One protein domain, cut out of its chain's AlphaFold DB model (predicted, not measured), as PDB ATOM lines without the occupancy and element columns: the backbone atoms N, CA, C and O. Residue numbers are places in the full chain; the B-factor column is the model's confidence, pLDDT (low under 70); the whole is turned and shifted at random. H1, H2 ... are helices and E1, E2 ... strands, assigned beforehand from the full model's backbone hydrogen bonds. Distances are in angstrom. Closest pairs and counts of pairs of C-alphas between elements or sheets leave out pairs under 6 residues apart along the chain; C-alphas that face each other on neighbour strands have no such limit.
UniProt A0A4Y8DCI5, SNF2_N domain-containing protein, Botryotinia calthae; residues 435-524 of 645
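Overview. This is residues 435 to 524 of the 645 residues of the protein "SNF2_N domain-containing protein" of Botryotinia calthae (UniProt A0A4Y8DCI5). There is little regular structure: a small antiparallel strand hairpin, E1 and E2, lies towards one end, helix H2 towards the other, and H1 off to one side. Residues 460 to 465 stick out beyond H2. The printed part has 90 residues, 35 in named elements, in the order H1, H2, E1, E2, class mixed. It is loose, radius of gyration of the C-alphas 16.9 A, spanning 54 by 29 by 17 A.

Along the chain. E1 is residues 496 to 500 and E2 506 to 510, ending at C-alpha 510 (167.291, 140.086, 159.185). H2, residues 469 to 482, is 20.4 A long; H1, residues 435 to 445, 14.7 A, begins at C-alpha 435 (176.601, 126.207, 159.593).

Arrangement. In the hairpin of E1 and E2, N 497 and O 509 are within hydrogen-bond range at 2.9 A. H1 is apart from H2, E1 and E2. In H1 and H2 every O i to N i+4 pair is within hydrogen-bond range.

Size, cuts and confidence. The printed part has no cut. The links H1 to H2 and H2 to E1 are long. Residues 446 to 453 and 486 to 493 have pLDDT under 70.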
ATOM      1  N   GLU A 435     175.425 125.734 158.851       72.69
ATOM      2  CA  GLU A 435     176.601 126.207 159.593       72.69
ATOM      3  C   GLU A 435     176.677 127.725 159.563       72.69
ATOM      4  O   GLU A 435     176.962 128.326 160.590       72.69
ATOM      5  N   GLU A 436     176.365 128.357 158.431       71.44
ATOM      6  CA  GLU A 436     176.209 129.813 158.356       71.44
ATOM      7  C   GLU A 436     175.091 130.276 159.296       71.44
ATOM      8  O   GLU A 436     175.346 131.112 160.153       71.44
ATOM      9  N   ILE A 437     173.899 129.666 159.242       71.88
ATOM     10  CA  ILE A 437     172.775 130.079 160.099       71.88
ATOM     11  C   ILE A 437     173.029 129.753 161.583       71.88
ATOM     12  O   ILE A 437     172.722 130.576 162.439       71.88
ATOM     13  N   ARG A 438     173.648 128.614 161.924       74.25
ATOM     14  CA  ARG A 438     174.065 128.294 163.303       74.25
ATOM     15  C   ARG A 438     175.159 129.248 163.788       74.25
ATOM     16  O   ARG A 438     175.103 129.639 164.944       74.25
ATOM     17  N   ASN A 439     176.113 129.655 162.947       79.06
ATOM     18  CA  ASN A 439     177.144 130.636 163.310       79.06
ATOM     19  C   ASN A 439     176.567 132.053 163.449       79.06
ATOM     20  O   ASN A 439     176.968 132.773 164.357       79.06
ATOM     21  N   ASP A 440     175.608 132.442 162.607       75.06
ATOM     22  CA  ASP A 440     174.863 133.701 162.723       75.06
ATOM     23  C   ASP A 440     174.035 133.721 164.025       75.06
ATOM     24  O   ASP A 440     174.067 134.697 164.774       75.06
ATOM     25  N   VAL A 441     173.348 132.616 164.344       74.62
ATOM     26  CA  VAL A 441     172.597 132.421 165.597       74.62
ATOM     27  C   VAL A 441     173.526 132.435 166.815       74.62
ATOM     28  O   VAL A 441     173.265 133.173 167.761       74.62
ATOM     29  N   LEU A 442     174.618 131.665 166.802       76.31
ATOM     30  CA  LEU A 442     175.603 131.640 167.888       76.31
ATOM     31  C   LEU A 442     176.271 133.007 168.061       76.31
ATOM     32  O   LEU A 442     176.399 133.461 169.188       76.31
ATOM     33  N   GLY A 443     176.591 133.713 166.975       75.25
ATOM     34  CA  GLY A 443     177.128 135.073 167.020       75.25
ATOM     35  C   GLY A 443     176.149 136.115 167.577       75.25
ATOM     36  O   GLY A 443     176.592 137.116 168.136       75.25
ATOM     37  N   VAL A 444     174.836 135.878 167.467       72.31
ATOM     38  CA  VAL A 444     173.795 136.659 168.163       72.31
ATOM     39  C   VAL A 444     173.668 136.249 169.636       72.31
ATOM     40  O   VAL A 444     173.444 137.112 170.477       72.31
ATOM     41  N   PHE A 445     173.829 134.970 169.987       71.88
ATOM     42  CA  PHE A 445     173.836 134.536 171.392       71.88
ATOM     43  C   PHE A 445     175.093 135.007 172.145       71.88
ATOM     44  O   PHE A 445     174.974 135.484 173.271       71.88
ATOM     45  N   ASP A 446     176.269 134.950 171.518       69.81
ATOM     46  CA  ASP A 446     177.545 135.443 172.055       69.81
ATOM     47  C   ASP A 446     177.605 136.977 172.142       69.81
ATOM     48  O   ASP A 446     178.415 137.516 172.901       69.81
ATOM     49  N   SER A 447     176.767 137.695 171.380       66.88
ATOM     50  CA  SER A 447     176.655 139.154 171.475       66.88
ATOM     51  C   SER A 447     175.702 139.634 172.570       66.88
ATOM     52  O   SER A 447     175.771 140.813 172.925       66.88
ATOM     53  N   LEU A 448     174.862 138.754 173.137       68.50
ATOM     54  CA  LEU A 448     174.011 139.096 174.279       68.50
ATOM     55  C   LEU A 448     174.873 139.534 175.480       68.50
ATOM     56  O   LEU A 448     175.895 138.906 175.774       68.50
ATOM     57  N   PRO A 449     174.462 140.574 176.232       65.00
ATOM     58  CA  PRO A 449     175.182 140.991 177.425       65.00
ATOM     59  C   PRO A 449     175.179 139.865 178.462       65.00
ATOM     60  O   PRO A 449     174.129 139.453 178.959       65.00
ATOM     61  N   ARG A 450     176.376 139.376 178.807       66.94
ATOM     62  CA  ARG A 450     176.568 138.421 179.906       66.94
ATOM     63  C   ARG A 450     176.031 139.024 181.204       66.94
ATOM     64  O   ARG A 450     176.236 140.212 181.455       66.94
ATOM     65  N   SER A 451     175.409 138.195 182.042       61.53
ATOM     66  CA  SER A 451     174.764 138.590 183.307       61.53
ATOM     67  C   SER A 451     175.648 139.450 184.219       61.53
ATOM     68  O   SER A 451     175.164 140.379 184.857       61.53
ATOM     69  N   GLU A 452     176.957 139.199 184.219       61.31
ATOM     70  CA  GLU A 452     177.980 139.955 184.953       61.31
ATOM     71  C   GLU A 452     178.008 141.462 184.619       61.31
ATOM     72  O   GLU A 452     178.376 142.263 185.474       61.31
ATOM     73  N   ASN A 453     177.598 141.853 183.406       66.94
ATOM     74  CA  ASN A 453     177.668 143.226 182.888       66.94
ATOM     75  C   ASN A 453     176.289 143.893 182.708       66.94
ATOM     76  O   ASN A 453     176.202 144.963 182.104       66.94
ATOM     77  N   LEU A 454     175.202 143.281 183.194       76.81
ATOM     78  CA  LEU A 454     173.885 143.923 183.159       76.81
ATOM     79  C   LEU A 454     173.826 145.090 184.162       76.81
ATOM     80  O   LEU A 454     174.229 144.899 185.315       76.81
ATOM     81  N   PRO A 455     173.300 146.269 183.771       83.69
ATOM     82  CA  PRO A 455     173.066 147.369 184.700       83.69
ATOM     83  C   PRO A 455     172.023 146.984 185.756       83.69
ATOM     84  O   PRO A 455     171.067 146.258 185.481       83.69
ATOM     85  N   GLU A 456     172.209 147.488 186.972       88.69
ATOM     86  CA  GLU A 456     171.265 147.332 188.077       88.69
ATOM     87  C   GLU A 456     170.253 148.482 188.066       88.69
ATOM     88  O   GLU A 456     170.625 149.637 187.860       88.69
ATOM     89  N   MET A 457     168.976 148.173 188.303       87.44
ATOM     90  CA  MET A 457     167.927 149.172 188.500       87.44
ATOM     91  C   MET A 457     167.228 148.923 189.834       87.44
ATOM     92  O   MET A 457     166.841 147.792 190.134       87.44
ATOM     93  N   GLU A 458     167.072 149.978 190.629       88.56
ATOM     94  CA  GLU A 458     166.317 149.913 191.880       88.56
ATOM     95  C   GLU A 458     164.810 149.757 191.607       88.56
ATOM     96  O   GLU A 458     164.300 150.325 190.635       88.56
ATOM     97  N   PRO A 459     164.081 148.990 192.436       86.06
ATOM     98  CA  PRO A 459     162.646 148.799 192.283       86.06
ATOM     99  C   PRO A 459     161.848 150.049 192.666       86.06
ATOM    100  O   PRO A 459     162.278 150.878 193.470       86.06
ATOM    101  N   SER A 460     160.617 150.126 192.161       86.19
ATOM    102  CA  SER A 460     159.600 151.038 192.685       86.19
ATOM    103  C   SER A 460     159.447 150.915 194.205       86.19
ATOM    104  O   SER A 460     159.392 149.814 194.760       86.19
ATOM    105  N   SER A 461     159.286 152.060 194.879       87.19
ATOM    106  CA  SER A 461     159.139 152.143 196.343       87.19
ATOM    107  C   SER A 461     157.885 151.450 196.904       87.19
ATOM    108  O   SER A 461     157.665 151.468 198.115       87.19
ATOM    109  N   LEU A 462     157.045 150.860 196.049       89.94
ATOM    110  CA  LEU A 462     155.910 150.019 196.432       89.94
ATOM    111  C   LEU A 462     156.332 148.613 196.894       89.94
ATOM    112  O   LEU A 462     155.562 147.958 197.596       89.94
ATOM    113  N   ILE A 463     157.543 148.168 196.544       91.38
ATOM    114  CA  ILE A 463     158.125 146.910 197.024       91.38
ATOM    115  C   ILE A 463     158.654 147.088 198.458       91.38
ATOM    116  O   ILE A 463     159.291 148.089 198.783       91.38
ATOM    117  N   THR A 464     158.366 146.125 199.338       90.88
ATOM    118  CA  THR A 464     158.786 146.122 200.758       90.88
ATOM    119  C   THR A 464     160.126 145.433 200.994       90.88
ATOM    120  O   THR A 464     160.752 145.632 202.032       90.88
ATOM    121  N   THR A 465     160.532 144.570 200.064       90.44
ATOM    122  CA  THR A 465     161.646 143.626 200.209       90.44
ATOM    123  C   THR A 465     162.834 144.077 199.371       90.44
ATOM    124  O   THR A 465     162.671 144.399 198.196       90.44
ATOM    125  N   GLU A 466     164.032 144.082 199.950       90.44
ATOM    126  CA  GLU A 466     165.247 144.431 199.212       90.44
ATOM    127  C   GLU A 466     165.546 143.383 198.128       90.44
ATOM    128  O   GLU A 466     165.623 142.183 198.401       90.44
ATOM    129  N   LEU A 467     165.699 143.839 196.881       90.94
ATOM    130  CA  LEU A 467     166.026 142.975 195.749       90.94
ATOM    131  C   LEU A 467     167.508 142.601 195.759       90.94
ATOM    132  O   LEU A 467     168.384 143.456 195.880       90.94
ATOM    133  N   LEU A 468     167.792 141.323 195.521       91.06
ATOM    134  CA  LEU A 468     169.154 140.837 195.304       91.06
ATOM    135  C   LEU A 468     169.718 141.392 193.984       91.06
ATOM    136  O   LEU A 468     168.965 141.656 193.046       91.06
ATOM    137  N   LYS A 469     171.048 141.518 193.868       90.00
ATOM    138  CA  LYS A 469     171.730 142.077 192.678       90.00
ATOM    139  C   LYS A 469     171.200 141.512 191.352       90.00
ATOM    140  O   LYS A 469     170.824 142.276 190.468       90.00
ATOM    141  N   HIS A 470     171.079 140.188 191.225       88.12
ATOM    142  CA  HIS A 470     170.573 139.562 189.993       88.12
ATOM    143  C   HIS A 470     169.096 139.885 189.708       88.12
ATOM    144  O   HIS A 470     168.686 139.888 188.552       88.12
ATOM    145  N   GLN A 471     168.302 140.209 190.732       91.12
ATOM    146  CA  GLN A 471     166.911 140.652 190.588       91.12
ATOM    147  C   GLN A 471     166.846 142.114 190.126       91.12
ATOM    148  O   GLN A 471     166.049 142.415 189.244       91.12
ATOM    149  N   LYS A 472     167.728 142.997 190.623       91.94
ATOM    150  CA  LYS A 472     167.886 144.377 190.113       91.94
ATOM    151  C   LYS A 472     168.354 144.401 188.652       91.94
ATOM    152  O   LYS A 472     167.858 145.192 187.851       91.94
ATOM    153  N   GLN A 473     169.266 143.498 188.284       90.00
ATOM    154  CA  GLN A 473     169.703 143.298 186.895       90.00
ATOM    155  C   GLN A 473     168.577 142.739 186.010       90.00
ATOM    156  O   GLN A 473     168.340 143.246 184.915       90.00
ATOM    157  N   GLY A 474     167.841 141.731 186.493       89.75
ATOM    158  CA  GLY A 474     166.681 141.166 185.798       89.75
ATOM    159  C   GLY A 474     165.556 142.184 185.595       89.75
ATOM    160  O   GLY A 474     164.967 142.242 184.517       89.75
ATOM    161  N   LEU A 475     165.301 143.040 186.589       91.31
ATOM    162  CA  LEU A 475     164.336 144.136 186.511       91.31
ATOM    163  C   LEU A 475     164.730 145.160 185.435       91.31
ATOM    164  O   LEU A 475     163.902 145.510 184.594       91.31
ATOM    165  N   CYS A 476     166.000 145.583 185.398       89.75
ATOM    166  CA  CYS A 476     166.503 146.468 184.343       89.75
ATOM    167  C   CYS A 476     166.408 145.817 182.951       89.75
ATOM    168  O   CYS A 476     165.961 146.446 181.991       89.75
ATOM    169  N   PHE A 477     166.767 144.532 182.839       88.38
ATOM    170  CA  PHE A 477     166.651 143.766 181.597       88.38
ATOM    171  C   PHE A 477     165.204 143.705 181.086       88.38
ATOM    172  O   PHE A 477     164.977 143.945 179.901       88.38
ATOM    173  N   MET A 478     164.225 143.433 181.954       90.81
ATOM    174  CA  MET A 478     162.810 143.403 181.565       90.81
ATOM    175  C   MET A 478     162.303 144.793 181.152       90.81
ATOM    176  O   MET A 478     161.748 144.927 180.065       90.81
ATOM    177  N   MET A 479     162.600 145.843 181.928       89.25
ATOM    178  CA  MET A 479     162.198 147.221 181.602       89.25
ATOM    179  C   MET A 479     162.776 147.709 180.258       89.25
ATOM    180  O   MET A 479     162.128 148.455 179.525       89.25
ATOM    181  N   ASN A 480     163.987 147.270 179.901       86.62
ATOM    182  CA  ASN A 480     164.606 147.572 178.605       86.62
ATOM    183  C   ASN A 480     164.069 146.699 177.453       86.62
ATOM    184  O   ASN A 480     164.265 147.041 176.290       86.62
ATOM    185  N   ARG A 481     163.388 145.583 177.748       84.75
ATOM    186  CA  ARG A 481     162.710 144.736 176.752       84.75
ATOM    187  C   ARG A 481     161.283 145.193 176.453       84.75
ATOM    188  O   ARG A 481     160.792 144.897 175.367       84.75
ATOM    189  N   GLU A 482     160.625 145.889 177.376       87.88
ATOM    190  CA  GLU A 482     159.263 146.422 177.191       87.88
ATOM    191  C   GLU A 482     159.218 147.757 176.426       87.88
ATOM    192  O   GLU A 482     158.160 148.142 175.936       87.88
ATOM    193  N   LYS A 483     160.358 148.439 176.259       83.81
ATOM    194  CA  LYS A 483     160.475 149.690 175.491       83.81
ATOM    195  C   LYS A 483     160.746 149.439 174.006       83.81
ATOM    196  O   LYS A 483     161.427 148.480 173.640       83.81
ATOM    197  N   GLU A 484     160.257 150.342 173.154       74.62
ATOM    198  CA  GLU A 484     160.591 150.352 171.724       74.62
ATOM    199  C   GLU A 484     162.105 150.514 171.511       74.62
ATOM    200  O   GLU A 484     162.767 151.337 172.149       74.62
ATOM    201  N   ARG A 485     162.665 149.721 170.594       71.31
ATOM    202  CA  ARG A 485     164.094 149.719 170.261       71.31
ATOM    203  C   ARG A 485     164.376 150.714 169.147       71.31
ATOM    204  O   ARG A 485     163.712 150.698 168.110       71.31
ATOM    205  N   ASN A 486     165.421 151.521 169.313       66.81
ATOM    206  CA  ASN A 486     165.927 152.356 168.231       66.81
ATOM    207  C   ASN A 486     167.025 151.622 167.443       66.81
ATOM    208  O   ASN A 486     168.179 151.592 167.865       66.81
ATOM    209  N   TYR A 487     166.672 151.111 166.258       63.41
ATOM    210  CA  TYR A 487     167.584 150.455 165.307       63.41
ATOM    211  C   TYR A 487     168.732 151.343 164.772       63.41
ATOM    212  O   TYR A 487     169.568 150.865 164.005       63.41
ATOM    213  N   GLU A 488     168.776 152.631 165.124       58.22
ATOM    214  CA  GLU A 488     169.901 153.525 164.818       58.22
ATOM    215  C   GLU A 488     171.051 153.399 165.827       58.22
ATOM    216  O   GLU A 488     172.202 153.672 165.477       58.22
ATOM    217  N   MET A 489     170.786 152.917 167.050       59.00
ATOM    218  CA  MET A 489     171.859 152.382 167.885       59.00
ATOM    219  C   MET A 489     172.251 151.006 167.349       59.00
ATOM    220  O   MET A 489     171.436 150.092 167.276       59.00
ATOM    221  N   ASN A 490     173.525 150.858 166.988       54.72
ATOM    222  CA  ASN A 490     174.109 149.610 166.495       54.72
ATOM    223  C   ASN A 490     174.335 148.610 167.648       54.72
ATOM    224  O   ASN A 490     175.475 148.258 167.969       54.72
ATOM    225  N   ASP A 491     173.250 148.200 168.311       60.28
ATOM    226  CA  ASP A 491     173.283 147.136 169.309       60.28
ATOM    227  C   ASP A 491     173.577 145.797 168.614       60.28
ATOM    228  O   ASP A 491     172.982 145.420 167.601       60.28
ATOM    229  N   LYS A 492     174.542 145.063 169.163       57.97
ATOM    230  CA  LYS A 492     175.026 143.798 168.605       57.97
ATOM    231  C   LYS A 492     174.016 142.661 168.790       57.97
ATOM    232  O   LYS A 492     174.172 141.626 168.137       57.97
ATOM    233  N   CYS A 493     173.021 142.850 169.658       57.31
ATOM    234  CA  CYS A 493     172.032 141.849 170.055       57.31
ATOM    235  C   CYS A 493     170.843 141.703 169.090       57.31
ATOM    236  O   CYS A 493     170.071 140.753 169.231       57.31
ATOM    237  N   ASP A 494     170.633 142.644 168.162       70.19
ATOM    238  CA  ASP A 494     169.406 142.674 167.360       70.19
ATOM    239  C   ASP A 494     169.461 141.792 166.102       70.19
ATOM    240  O   ASP A 494     170.429 141.766 165.334       70.19
ATOM    241  N   LEU A 495     168.351 141.072 165.889       75.69
ATOM    242  CA  LEU A 495     168.123 140.187 164.741       75.69
ATOM    243  C   LEU A 495     167.927 140.955 163.435       75.69
ATOM    244  O   LEU A 495     168.243 140.432 162.370       75.69
ATOM    245  N   TRP A 496     167.405 142.176 163.518       78.25
ATOM    246  CA  TRP A 496     167.231 143.088 162.396       78.25
ATOM    247  C   TRP A 496     168.293 144.175 162.478       78.25
ATOM    248  O   TRP A 496     168.383 144.876 163.482       78.25
ATOM    249  N   LYS A 497     169.091 144.327 161.422       79.06
ATOM    250  CA  LYS A 497     170.171 145.314 161.358       79.06
ATOM    251  C   LYS A 497     169.886 146.337 160.273       79.06
ATOM    252  O   LYS A 497     169.513 145.989 159.153       79.06
ATOM    253  N   LEU A 498     170.086 147.607 160.605       80.31
ATOM    254  CA  LEU A 498     169.960 148.702 159.656       80.31
ATOM    255  C   LEU A 498     171.166 148.715 158.703       80.31
ATOM    256  O   LEU A 498     172.317 148.820 159.128       80.31
ATOM    257  N   ARG A 499     170.900 148.641 157.399       79.12
ATOM    258  CA  ARG A 499     171.860 148.874 156.318       79.12
ATOM    259  C   ARG A 499     171.416 150.106 155.533       79.12
ATOM    260  O   ARG A 499     170.233 150.275 155.250       79.12
ATOM    261  N   HIS A 500     172.365 150.947 155.144       81.25
ATOM    262  CA  HIS A 500     172.109 152.008 154.173       81.25
ATOM    263  C   HIS A 500     172.483 151.490 152.783       81.25
ATOM    264  O   HIS A 500     173.609 151.041 152.571       81.25
ATOM    265  N   GLY A 501     171.528 151.497 151.853       74.69
ATOM    266  CA  GLY A 501     171.785 151.179 150.449       74.69
ATOM    267  C   GLY A 501     172.559 152.300 149.748       74.69
ATOM    268  O   GLY A 501     172.628 153.423 150.246       74.69
ATOM    269  N   ASN A 502     173.088 152.024 148.553       74.81
ATOM    270  CA  ASN A 502     173.922 152.961 147.778       74.81
ATOM    271  C   ASN A 502     173.253 154.327 147.509       74.81
ATOM    272  O   ASN A 502     173.947 155.312 147.277       74.81
ATOM    273  N   ASN A 503     171.919 154.390 147.571       77.31
ATOM    274  CA  ASN A 503     171.115 155.596 147.356       77.31
ATOM    275  C   ASN A 503     170.736 156.310 148.677       77.31
ATOM    276  O   ASN A 503     169.809 157.113 148.695       77.31
ATOM    277  N   GLY A 504     171.365 155.960 149.807       75.69
ATOM    278  CA  GLY A 504     171.047 156.485 151.145       75.69
ATOM    279  C   GLY A 504     169.792 155.891 151.804       75.69
ATOM    280  O   GLY A 504     169.504 156.190 152.961       75.69
ATOM    281  N   GLN A 505     169.048 155.030 151.104       79.50
ATOM    282  CA  GLN A 505     167.829 154.403 151.618       79.50
ATOM    283  C   GLN A 505     168.123 153.465 152.800       79.50
ATOM    284  O   GLN A 505     169.015 152.618 152.720       79.50
ATOM    285  N   LYS A 506     167.329 153.586 153.871       80.88
ATOM    286  CA  LYS A 506     167.315 152.652 155.005       80.88
ATOM    287  C   LYS A 506     166.690 151.319 154.580       80.88
ATOM    288  O   LYS A 506     165.562 151.297 154.092       80.88
ATOM    289  N   ILE A 507     167.429 150.230 154.768       82.62
ATOM    290  CA  ILE A 507     167.008 148.848 154.517       82.62
ATOM    291  C   ILE A 507     167.314 148.049 155.785       82.62
ATOM    292  O   ILE A 507     168.465 147.949 156.209       82.62
ATOM    293  N   TYR A 508     166.287 147.481 156.400       83.69
ATOM    294  CA  TYR A 508     166.406 146.587 157.543       83.69
ATOM    295  C   TYR A 508     166.599 145.173 157.005       83.69
ATOM    296  O   TYR A 508     165.750 144.687 156.262       83.69
ATOM    297  N   TYR A 509     167.705 144.511 157.348       83.25
ATOM    298  CA  TYR A 509     167.926 143.113 156.970       83.25
ATOM    299  C   TYR A 509     167.958 142.219 158.203       83.25
ATOM    300  O   TYR A 509     168.562 142.564 159.224       83.25
ATOM    301  N   ASN A 510     167.309 141.065 158.114       81.94
ATOM    302  CA  ASN A 510     167.291 140.086 159.185       81.94
ATOM    303  C   ASN A 510     168.507 139.159 159.075       81.94
ATOM    304  O   ASN A 510     168.737 138.529 158.042       81.94
ATOM    305  N   VAL A 511     169.280 139.056 160.151       75.25
ATOM    306  CA  VAL A 511     170.510 138.259 160.209       75.25
ATOM    307  C   VAL A 511     170.212 136.763 160.087       75.25
ATOM    308  O   VAL A 511     170.901 136.073 159.344       75.25
ATOM    309  N   ILE A 512     169.170 136.249 160.746       74.75
ATOM    310  CA  ILE A 512     168.848 134.811 160.726       74.75
ATOM    311  C   ILE A 512     168.100 134.438 159.448       74.75
ATOM    312  O   ILE A 512     168.482 133.479 158.782       74.75
ATOM    313  N   THR A 513     167.068 135.194 159.065       72.19
ATOM    314  CA  THR A 513     166.212 134.812 157.930       72.19
ATOM    315  C   THR A 513     166.825 135.196 156.581       72.19
ATOM    316  O   THR A 513     166.786 134.414 155.632       72.19
ATOM    317  N   GLY A 514     167.494 136.352 156.505       73.00
ATOM    318  CA  GLY A 514     167.994 136.933 155.255       73.00
ATOM    319  C   GLY A 514     166.948 137.745 154.484       73.00
ATOM    320  O   GLY A 514     167.194 138.086 153.328       73.00
ATOM    321  N   ASP A 515     165.800 138.040 155.100       76.19
ATOM    322  CA  ASP A 515     164.794 138.953 154.550       76.19
ATOM    323  C   ASP A 515     165.289 140.410 154.614       76.19
ATOM    324  O   ASP A 515     165.992 140.794 155.553       76.19
ATOM    325  N   GLU A 516     164.910 141.229 153.627       81.06
ATOM    326  CA  GLU A 516     165.237 142.659 153.559       81.06
ATOM    327  C   GLU A 516     163.954 143.492 153.390       81.06
ATOM    328  O   GLU A 516     163.187 143.282 152.448       81.06
ATOM    329  N   GLU A 517     163.727 144.451 154.292       78.88
ATOM    330  CA  GLU A 517     162.549 145.324 154.332       78.88
ATOM    331  C   GLU A 517     162.951 146.809 154.318       78.88
ATOM    332  O   GLU A 517     163.864 147.240 155.018       78.88
ATOM    333  N   CYS A 518     162.238 147.637 153.547       72.00
ATOM    334  CA  CYS A 518     162.457 149.094 153.506       72.00
ATOM    335  C   CYS A 518     161.650 149.870 154.568       72.00
ATOM    336  O   CYS A 518     161.737 151.096 154.639       72.00
ATOM    337  N   LYS A 519     160.834 149.171 155.366       77.00
ATOM    338  CA  LYS A 519     160.062 149.691 156.504       77.00
ATOM    339  C   LYS A 519     160.706 149.160 157.786       77.00
ATOM    340  O   LYS A 519     161.279 148.076 157.765       77.00
ATOM    341  N   SER A 520     160.604 149.902 158.889       74.19
ATOM    342  CA  SER A 520     160.994 149.374 160.203       74.19
ATOM    343  C   SER A 520     160.145 148.131 160.522       74.19
ATOM    344  O   SER A 520     158.913 148.234 160.445       74.19
ATOM    345  N   PRO A 521     160.755 146.973 160.835       76.38
ATOM    346  CA  PRO A 521     160.031 145.725 161.053       76.38
ATOM    347  C   PRO A 521     159.180 145.788 162.336       76.38
ATOM    348  O   PRO A 521     159.503 146.544 163.259       76.38
ATOM    349  N   PRO A 522     158.092 144.998 162.432       71.81
ATOM    350  CA  PRO A 522     157.222 144.990 163.605       71.81
ATOM    351  C   PRO A 522     157.987 144.504 164.843       71.81
ATOM    352  O   PRO A 522     158.476 143.373 164.891       71.81
ATOM    353  N   GLN A 523     158.087 145.366 165.855       72.44
ATOM    354  CA  GLN A 523     158.856 145.072 167.059       72.44
ATOM    355  C   GLN A 523     158.106 144.124 168.000       72.44
ATOM    356  O   GLN A 523     156.886 144.191 168.147       72.44
ATOM    357  N   VAL A 524     158.858 143.251 168.675       78.50
ATOM    358  CA  VAL A 524     158.348 142.402 169.758       78.50
ATOM    359  C   VAL A 524     158.906 142.923 171.078       78.50
ATOM    360  O   VAL A 524     160.117 142.856 171.323       78.50
TER     361      VAL A 524